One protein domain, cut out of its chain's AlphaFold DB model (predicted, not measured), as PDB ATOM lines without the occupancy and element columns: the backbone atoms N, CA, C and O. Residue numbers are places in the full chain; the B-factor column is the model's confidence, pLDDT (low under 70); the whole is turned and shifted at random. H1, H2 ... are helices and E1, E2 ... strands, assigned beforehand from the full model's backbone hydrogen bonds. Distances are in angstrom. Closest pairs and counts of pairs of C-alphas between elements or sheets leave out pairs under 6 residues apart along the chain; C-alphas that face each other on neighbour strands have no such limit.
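What this domain is: This is residues 1126 to 1180 of the 1180 residues of the protein "Hypothetical protein" of Symbiodinium sp. CCMP2592 (UniProt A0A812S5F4). Little regular structure: a two-strand hairpin, E1 and E2, with one short helix, H1, beside it, and a long unnamed stretch, residues 1150 to 1180, that loops and then runs to the end opposite the hairpin. The 55 printed residues hold E1, E2 and H1 in that order, an antiparallel sheet in a mixed class, with 16 residues in named elements. The whole is loose, radius of gyration of the C-alphas 12.8 A, and elongated, 40 by 24 by 17 A.

Where its parts are: E1 is residues 1130 to 1133, from C-alpha 1130 at (4.776, 17.780, 114.971). E2 is residues 1138 to 1141, 10.1 A long. H1 is residues 1142 to 1149, 10.5 A, ending at C-alpha 1149 (5.480, 5.422, 106.173).

How they stand to each other: The hairpin E1 and E2 has N 1131 and O 1140 within hydrogen-bond range at 2.8 A. The closest C-alphas of E1 and H1, Leu 1130 and Val 1142, are 6.5 A apart. In H1 every O i to N i+4 pair is within hydrogen-bond range.

The domain as a whole: The C-alphas farthest apart, Ser 1136 and Pro 1179, are 39.9 A apart. The printed part has no cut. Both links are tight. Residues 1172 to 1180 are among those with pLDDT under 70.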
ATOM      1  N   SER A1126       5.839  12.783 122.006       79.38
ATOM      2  CA  SER A1126       4.422  12.427 121.957       79.38
ATOM      3  C   SER A1126       4.014  11.972 120.559       79.38
ATOM      4  O   SER A1126       4.475  12.485 119.546       79.38
ATOM      5  N   LEU A1127       3.020  11.090 120.464       80.62
ATOM      6  CA  LEU A1127       2.397  10.741 119.178       80.62
ATOM      7  C   LEU A1127       1.760  11.959 118.473       80.62
ATOM      8  O   LEU A1127       1.583  11.963 117.254       80.62
ATOM      9  N   LYS A1128       1.451  13.015 119.241       81.19
ATOM     10  CA  LYS A1128       0.899  14.292 118.763       81.19
ATOM     11  C   LYS A1128       1.967  15.336 118.404       81.19
ATOM     12  O   LYS A1128       1.605  16.393 117.893       81.19
ATOM     13  N   SER A1129       3.245  15.053 118.656       77.81
ATOM     14  CA  SER A1129       4.374  15.923 118.315       77.81
ATOM     15  C   SER A1129       4.453  16.150 116.806       77.81
ATOM     16  O   SER A1129       4.269  15.211 116.027       77.81
ATOM     17  N   LEU A1130       4.694  17.396 116.384       63.62
ATOM     18  CA  LEU A1130       4.776  17.780 114.971       63.62
ATOM     19  C   LEU A1130       6.218  17.702 114.464       63.62
ATOM     20  O   LEU A1130       7.105  18.317 115.047       63.62
ATOM     21  N   ILE A1131       6.405  16.995 113.350       73.31
ATOM     22  CA  ILE A1131       7.677  16.744 112.666       73.31
ATOM     23  C   ILE A1131       7.586  17.242 111.227       73.31
ATOM     24  O   ILE A1131       6.581  17.013 110.555       73.31
ATOM     25  N   LEU A1132       8.652  17.865 110.728       68.56
ATOM     26  CA  LEU A1132       8.818  18.163 109.306       68.56
ATOM     27  C   LEU A1132       9.216  16.888 108.535       68.56
ATOM     28  O   LEU A1132      10.333  16.401 108.686       68.56
ATOM     29  N   ASP A1133       8.333  16.347 107.693       71.56
ATOM     30  CA  ASP A1133       8.696  15.253 106.781       71.56
ATOM     31  C   ASP A1133       9.564  15.809 105.645       71.56
ATOM     32  O   ASP A1133       9.049  16.385 104.685       71.56
ATOM     33  N   ALA A1134      10.882  15.622 105.743       54.41
ATOM     34  CA  ALA A1134      11.854  16.061 104.738       54.41
ATOM     35  C   ALA A1134      11.615  15.467 103.330       54.41
ATOM     36  O   ALA A1134      12.115  16.005 102.347       54.41
ATOM     37  N   GLY A1135      10.835  14.384 103.207       68.00
ATOM     38  CA  GLY A1135      10.420  13.832 101.915       68.00
ATOM     39  C   GLY A1135       9.279  14.603 101.238       68.00
ATOM     40  O   GLY A1135       9.078  14.441 100.037       68.00
ATOM     41  N   SER A1136       8.532  15.434 101.977       68.19
ATOM     42  CA  SER A1136       7.422  16.243 101.440       68.19
ATOM     43  C   SER A1136       7.430  17.720 101.854       68.19
ATOM     44  O   SER A1136       6.529  18.450 101.455       68.19
ATOM     45  N   ASN A1137       8.414  18.168 102.645       66.06
ATOM     46  CA  ASN A1137       8.506  19.511 103.240       66.06
ATOM     47  C   ASN A1137       7.206  19.980 103.927       66.06
ATOM     48  O   ASN A1137       6.832  21.150 103.867       66.06
ATOM     49  N   THR A1138       6.513  19.062 104.607       70.00
ATOM     50  CA  THR A1138       5.269  19.351 105.336       70.00
ATOM     51  C   THR A1138       5.318  18.836 106.767       70.00
ATOM     52  O   THR A1138       5.875  17.775 107.046       70.00
ATOM     53  N   PHE A1139       4.718  19.594 107.689       70.75
ATOM     54  CA  PHE A1139       4.588  19.185 109.085       70.75
ATOM     55  C   PHE A1139       3.488  18.128 109.244       70.75
ATOM     56  O   PHE A1139       2.352  18.334 108.817       70.75
ATOM     57  N   LYS A1140       3.824  17.010 109.888       78.31
ATOM     58  CA  LYS A1140       2.940  15.872 110.186       78.31
ATOM     59  C   LYS A1140       3.100  15.491 111.655       78.31
ATOM     60  O   LYS A1140       4.160  15.710 112.234       78.31
ATOM     61  N   THR A1141       2.077  14.911 112.277       85.94
ATOM     62  CA  THR A1141       2.252  14.321 113.615       85.94
ATOM     63  C   THR A1141       3.066  13.029 113.536       85.94
ATOM     64  O   THR A1141       2.991  12.330 112.523       85.94
ATOM     65  N   VAL A1142       3.777  12.665 114.610       80.88
ATOM     66  CA  VAL A1142       4.424  11.343 114.757       80.88
ATOM     67  C   VAL A1142       3.448  10.216 114.395       80.88
ATOM     68  O   VAL A1142       3.780   9.341 113.600       80.88
ATOM     69  N   GLU A1143       2.216  10.269 114.911       89.19
ATOM     70  CA  GLU A1143       1.165   9.283 114.628       89.19
ATOM     71  C   GLU A1143       0.839   9.168 113.126       89.19
ATOM     72  O   GLU A1143       0.730   8.060 112.595       89.19
ATOM     73  N   SER A1144       0.712  10.303 112.429       86.00
ATOM     74  CA  SER A1144       0.458  10.329 110.983       86.00
ATOM     75  C   SER A1144       1.659   9.811 110.191       86.00
ATOM     76  O   SER A1144       1.476   9.066 109.234       86.00
ATOM     77  N   LEU A1145       2.887  10.146 110.604       82.88
ATOM     78  CA  LEU A1145       4.111   9.699 109.938       82.88
ATOM     79  C   LEU A1145       4.331   8.183 110.101       82.88
ATOM     80  O   LEU A1145       4.717   7.521 109.139       82.88
ATOM     81  N   ILE A1146       4.011   7.616 111.275       83.00
ATOM     82  CA  ILE A1146       4.003   6.161 111.504       83.00
ATOM     83  C   ILE A1146       3.033   5.466 110.541       83.00
ATOM     84  O   ILE A1146       3.425   4.505 109.879       83.00
ATOM     85  N   LYS A1147       1.791   5.962 110.448       86.50
ATOM     86  CA  LYS A1147       0.743   5.399 109.579       86.50
ATOM     87  C   LYS A1147       1.086   5.526 108.092       86.50
ATOM     88  O   LYS A1147       0.896   4.578 107.343       86.50
ATOM     89  N   GLU A1148       1.608   6.675 107.661       83.38
ATOM     90  CA  GLU A1148       1.930   6.945 106.253       83.38
ATOM     91  C   GLU A1148       3.149   6.147 105.766       83.38
ATOM     92  O   GLU A1148       3.123   5.585 104.673       83.38
ATOM     93  N   LYS A1149       4.224   6.089 106.564       80.62
ATOM     94  CA  LYS A1149       5.480   5.422 106.173       80.62
ATOM     95  C   LYS A1149       5.573   3.964 106.646       80.62
ATOM     96  O   LYS A1149       6.597   3.329 106.412       80.62
ATOM     97  N   ASN A1150       4.538   3.436 107.309       81.62
ATOM     98  CA  ASN A1150       4.519   2.106 107.935       81.62
ATOM     99  C   ASN A1150       5.724   1.851 108.862       81.62
ATOM    100  O   ASN A1150       6.371   0.805 108.789       81.62
ATOM    101  N   LEU A1151       6.035   2.821 109.730       80.06
ATOM    102  CA  LEU A1151       7.147   2.707 110.682       80.06
ATOM    103  C   LEU A1151       6.865   1.622 111.737       80.06
ATOM    104  O   LEU A1151       5.716   1.402 112.122       80.06
ATOM    105  N   THR A1152       7.932   0.981 112.218       81.06
ATOM    106  CA  THR A1152       7.917  -0.073 113.255       81.06
ATOM    107  C   THR A1152       8.795   0.252 114.466       81.06
ATOM    108  O   THR A1152       8.805  -0.492 115.443       81.06
ATOM    109  N   GLN A1153       9.569   1.336 114.424       82.00
ATOM    110  CA  GLN A1153      10.441   1.762 115.515       82.00
ATOM    111  C   GLN A1153      10.703   3.271 115.421       82.00
ATOM    112  O   GLN A1153      10.807   3.821 114.325       82.00
ATOM    113  N   ILE A1154      10.869   3.923 116.575       76.94
ATOM    114  CA  ILE A1154      11.478   5.256 116.703       76.94
ATOM    115  C   ILE A1154      12.760   5.113 117.537       76.94
ATOM    116  O   ILE A1154      12.857   4.242 118.404       76.94
ATOM    117  N   TYR A1155      13.783   5.920 117.247       68.00
ATOM    118  CA  TYR A1155      15.052   5.878 117.979       68.00
ATOM    119  C   TYR A1155      14.841   6.168 119.479       68.00
ATOM    120  O   TYR A1155      13.962   6.939 119.845       68.00
ATOM    121  N   MET A1156      15.607   5.490 120.341       64.94
ATOM    122  CA  MET A1156      15.440   5.436 121.809       64.94
ATOM    123  C   MET A1156      14.095   4.917 122.359       64.94
ATOM    124  O   MET A1156      13.989   4.726 123.570       64.94
ATOM    125  N   HIS A1157      13.122   4.567 121.516       78.94
ATOM    126  CA  HIS A1157      11.866   3.934 121.930       78.94
ATOM    127  C   HIS A1157      11.821   2.429 121.609       78.94
ATOM    128  O   HIS A1157      12.628   1.890 120.835       78.94
ATOM    129  N   GLU A1158      10.890   1.724 122.248       80.44
ATOM    130  CA  GLU A1158      10.600   0.324 121.932       80.44
ATOM    131  C   GLU A1158       9.955   0.182 120.535       80.44
ATOM    132  O   GLU A1158       9.253   1.092 120.080       80.44
ATOM    133  N   PRO A1159      10.215  -0.923 119.808       83.50
ATOM    134  CA  PRO A1159       9.570  -1.190 118.527       83.50
ATOM    135  C   PRO A1159       8.084  -1.543 118.706       83.50
ATOM    136  O   PRO A1159       7.676  -2.098 119.724       83.50
ATOM    137  N   PHE A1160       7.275  -1.252 117.691       87.25
ATOM    138  CA  PHE A1160       5.819  -1.405 117.697       87.25
ATOM    139  C   PHE A1160       5.298  -1.981 116.362       87.25
ATOM    140  O   PHE A1160       6.015  -1.957 115.356       87.25
ATOM    141  N   PRO A1161       4.067  -2.536 116.321       81.25
ATOM    142  CA  PRO A1161       3.538  -3.193 115.126       81.25
ATOM    143  C   PRO A1161       3.420  -2.258 113.915       81.25
ATOM    144  O   PRO A1161       3.058  -1.088 114.034       81.25
ATOM    145  N   GLN A1162       3.695  -2.795 112.726       78.12
ATOM    146  CA  GLN A1162       3.768  -2.018 111.489       78.12
ATOM    147  C   GLN A1162       2.458  -1.278 111.179       78.12
ATOM    148  O   GLN A1162       1.388  -1.881 111.141       78.12
ATOM    149  N   GLY A1163       2.548   0.039 110.960       70.31
ATOM    150  CA  GLY A1163       1.405   0.894 110.608       70.31
ATOM    151  C   GLY A1163       0.405   1.154 111.747       70.31
ATOM    152  O   GLY A1163      -0.456   2.025 111.614       70.31
ATOM    153  N   MET A1164       0.536   0.465 112.887       79.56
ATOM    154  CA  MET A1164      -0.227   0.726 114.107       79.56
ATOM    155  C   MET A1164       0.647   1.501 115.100       79.56
ATOM    156  O   MET A1164       1.428   0.885 115.828       79.56
ATOM    157  N   PRO A1165       0.533   2.842 115.179       79.00
ATOM    158  CA  PRO A1165       1.185   3.573 116.255       79.00
ATOM    159  C   PRO A1165       0.685   3.043 117.609       79.00
ATOM    160  O   PRO A1165      -0.513   2.761 117.748       79.00
ATOM    161  N   PRO A1166       1.571   2.898 118.610       79.56
ATOM    162  CA  PRO A1166       1.168   2.483 119.947       79.56
ATOM    163  C   PRO A1166       0.267   3.556 120.579       79.56
ATOM    164  O   PRO A1166       0.109   4.647 120.039       79.56
ATOM    165  N   LYS A1167      -0.329   3.282 121.746       84.12
ATOM    166  CA  LYS A1167      -1.077   4.321 122.486       84.12
ATOM    167  C   LYS A1167      -0.162   5.382 123.109       84.12
ATOM    168  O   LYS A1167      -0.606   6.500 123.346       84.12
ATOM    169  N   GLU A1168       1.090   5.016 123.368       82.88
ATOM    170  CA  GLU A1168       2.127   5.828 124.000       82.88
ATOM    171  C   GLU A1168       3.505   5.262 123.607       82.88
ATOM    172  O   GLU A1168       3.621   4.064 123.342       82.88
ATOM    173  N   LEU A1169       4.539   6.104 123.521       79.50
ATOM    174  CA  LEU A1169       5.882   5.700 123.088       79.50
ATOM    175  C   LEU A1169       6.776   5.411 124.301       79.50
ATOM    176  O   LEU A1169       7.308   6.329 124.922       79.50
ATOM    177  N   GLN A1170       6.979   4.134 124.632       76.50
ATOM    178  CA  GLN A1170       7.811   3.749 125.779       76.50
ATOM    179  C   GLN A1170       9.315   3.877 125.457       76.50
ATOM    180  O   GLN A1170       9.738   3.429 124.385       76.50
ATOM    181  N   PRO A1171      10.135   4.523 126.313       73.69
ATOM    182  CA  PRO A1171      11.590   4.581 126.144       73.69
ATOM    183  C   PRO A1171      12.256   3.220 126.383       73.69
ATOM    184  O   PRO A1171      11.818   2.452 127.237       73.69
ATOM    185  N   ARG A1172      13.370   2.937 125.698       68.25
ATOM    186  CA  ARG A1172      14.171   1.728 125.955       68.25
ATOM    187  C   ARG A1172      14.866   1.811 127.315       68.25
ATOM    188  O   ARG A1172      15.720   2.672 127.529       68.25
ATOM    189  N   ALA A1173      14.580   0.848 128.191       55.03
ATOM    190  CA  ALA A1173      15.130   0.784 129.550       55.03
ATOM    191  C   ALA A1173      16.674   0.815 129.620       55.03
ATOM    192  O   ALA A1173      17.239   1.333 130.581       55.03
ATOM    193  N   SER A1174      17.370   0.324 128.586       50.09
ATOM    194  CA  SER A1174      18.839   0.296 128.507       50.09
ATOM    195  C   SER A1174      19.516   1.673 128.429       50.09
ATOM    196  O   SER A1174      20.738   1.746 128.498       50.09
ATOM    197  N   CYS A1175      18.761   2.761 128.244       45.97
ATOM    198  CA  CYS A1175      19.301   4.120 128.131       45.97
ATOM    199  C   CYS A1175      19.336   4.895 129.466       45.97
ATOM    200  O   CYS A1175      19.719   6.059 129.470       45.97
ATOM    201  N   LEU A1176      18.939   4.275 130.587       40.38
ATOM    202  CA  LEU A1176      18.753   4.944 131.888       40.38
ATOM    203  C   LEU A1176      19.839   4.631 132.940       40.38
ATOM    204  O   LEU A1176      19.702   5.046 134.087       40.38
ATOM    205  N   SER A1177      20.894   3.885 132.591       34.47
ATOM    206  CA  SER A1177      21.834   3.300 133.568       34.47
ATOM    207  C   SER A1177      23.324   3.545 133.278       34.47
ATOM    208  O   SER A1177      24.159   2.714 133.637       34.47
ATOM    209  N   ALA A1178      23.668   4.655 132.621       28.19
ATOM    210  CA  ALA A1178      25.052   5.111 132.475       28.19
ATOM    211  C   ALA A1178      25.344   6.241 133.489       28.19
ATOM    212  O   ALA A1178      24.594   7.220 133.507       28.19
ATOM    213  N   PRO A1179      26.387   6.127 134.336       31.94
ATOM    214  CA  PRO A1179      26.924   7.257 135.103       31.94
ATOM    215  C   PRO A1179      27.531   8.336 134.176       31.94
ATOM    216  O   PRO A1179      27.772   8.031 133.004       31.94
ATOM    217  N   PRO A1180      27.752   9.569 134.675       35.38
ATOM    218  CA  PRO A1180      28.289  10.685 133.887       35.38
ATOM    219  C   PRO A1180      29.758  10.500 133.473       35.38
ATOM    220  O   PRO A1180      30.522   9.894 134.261       35.38
TER     221      PRO A1180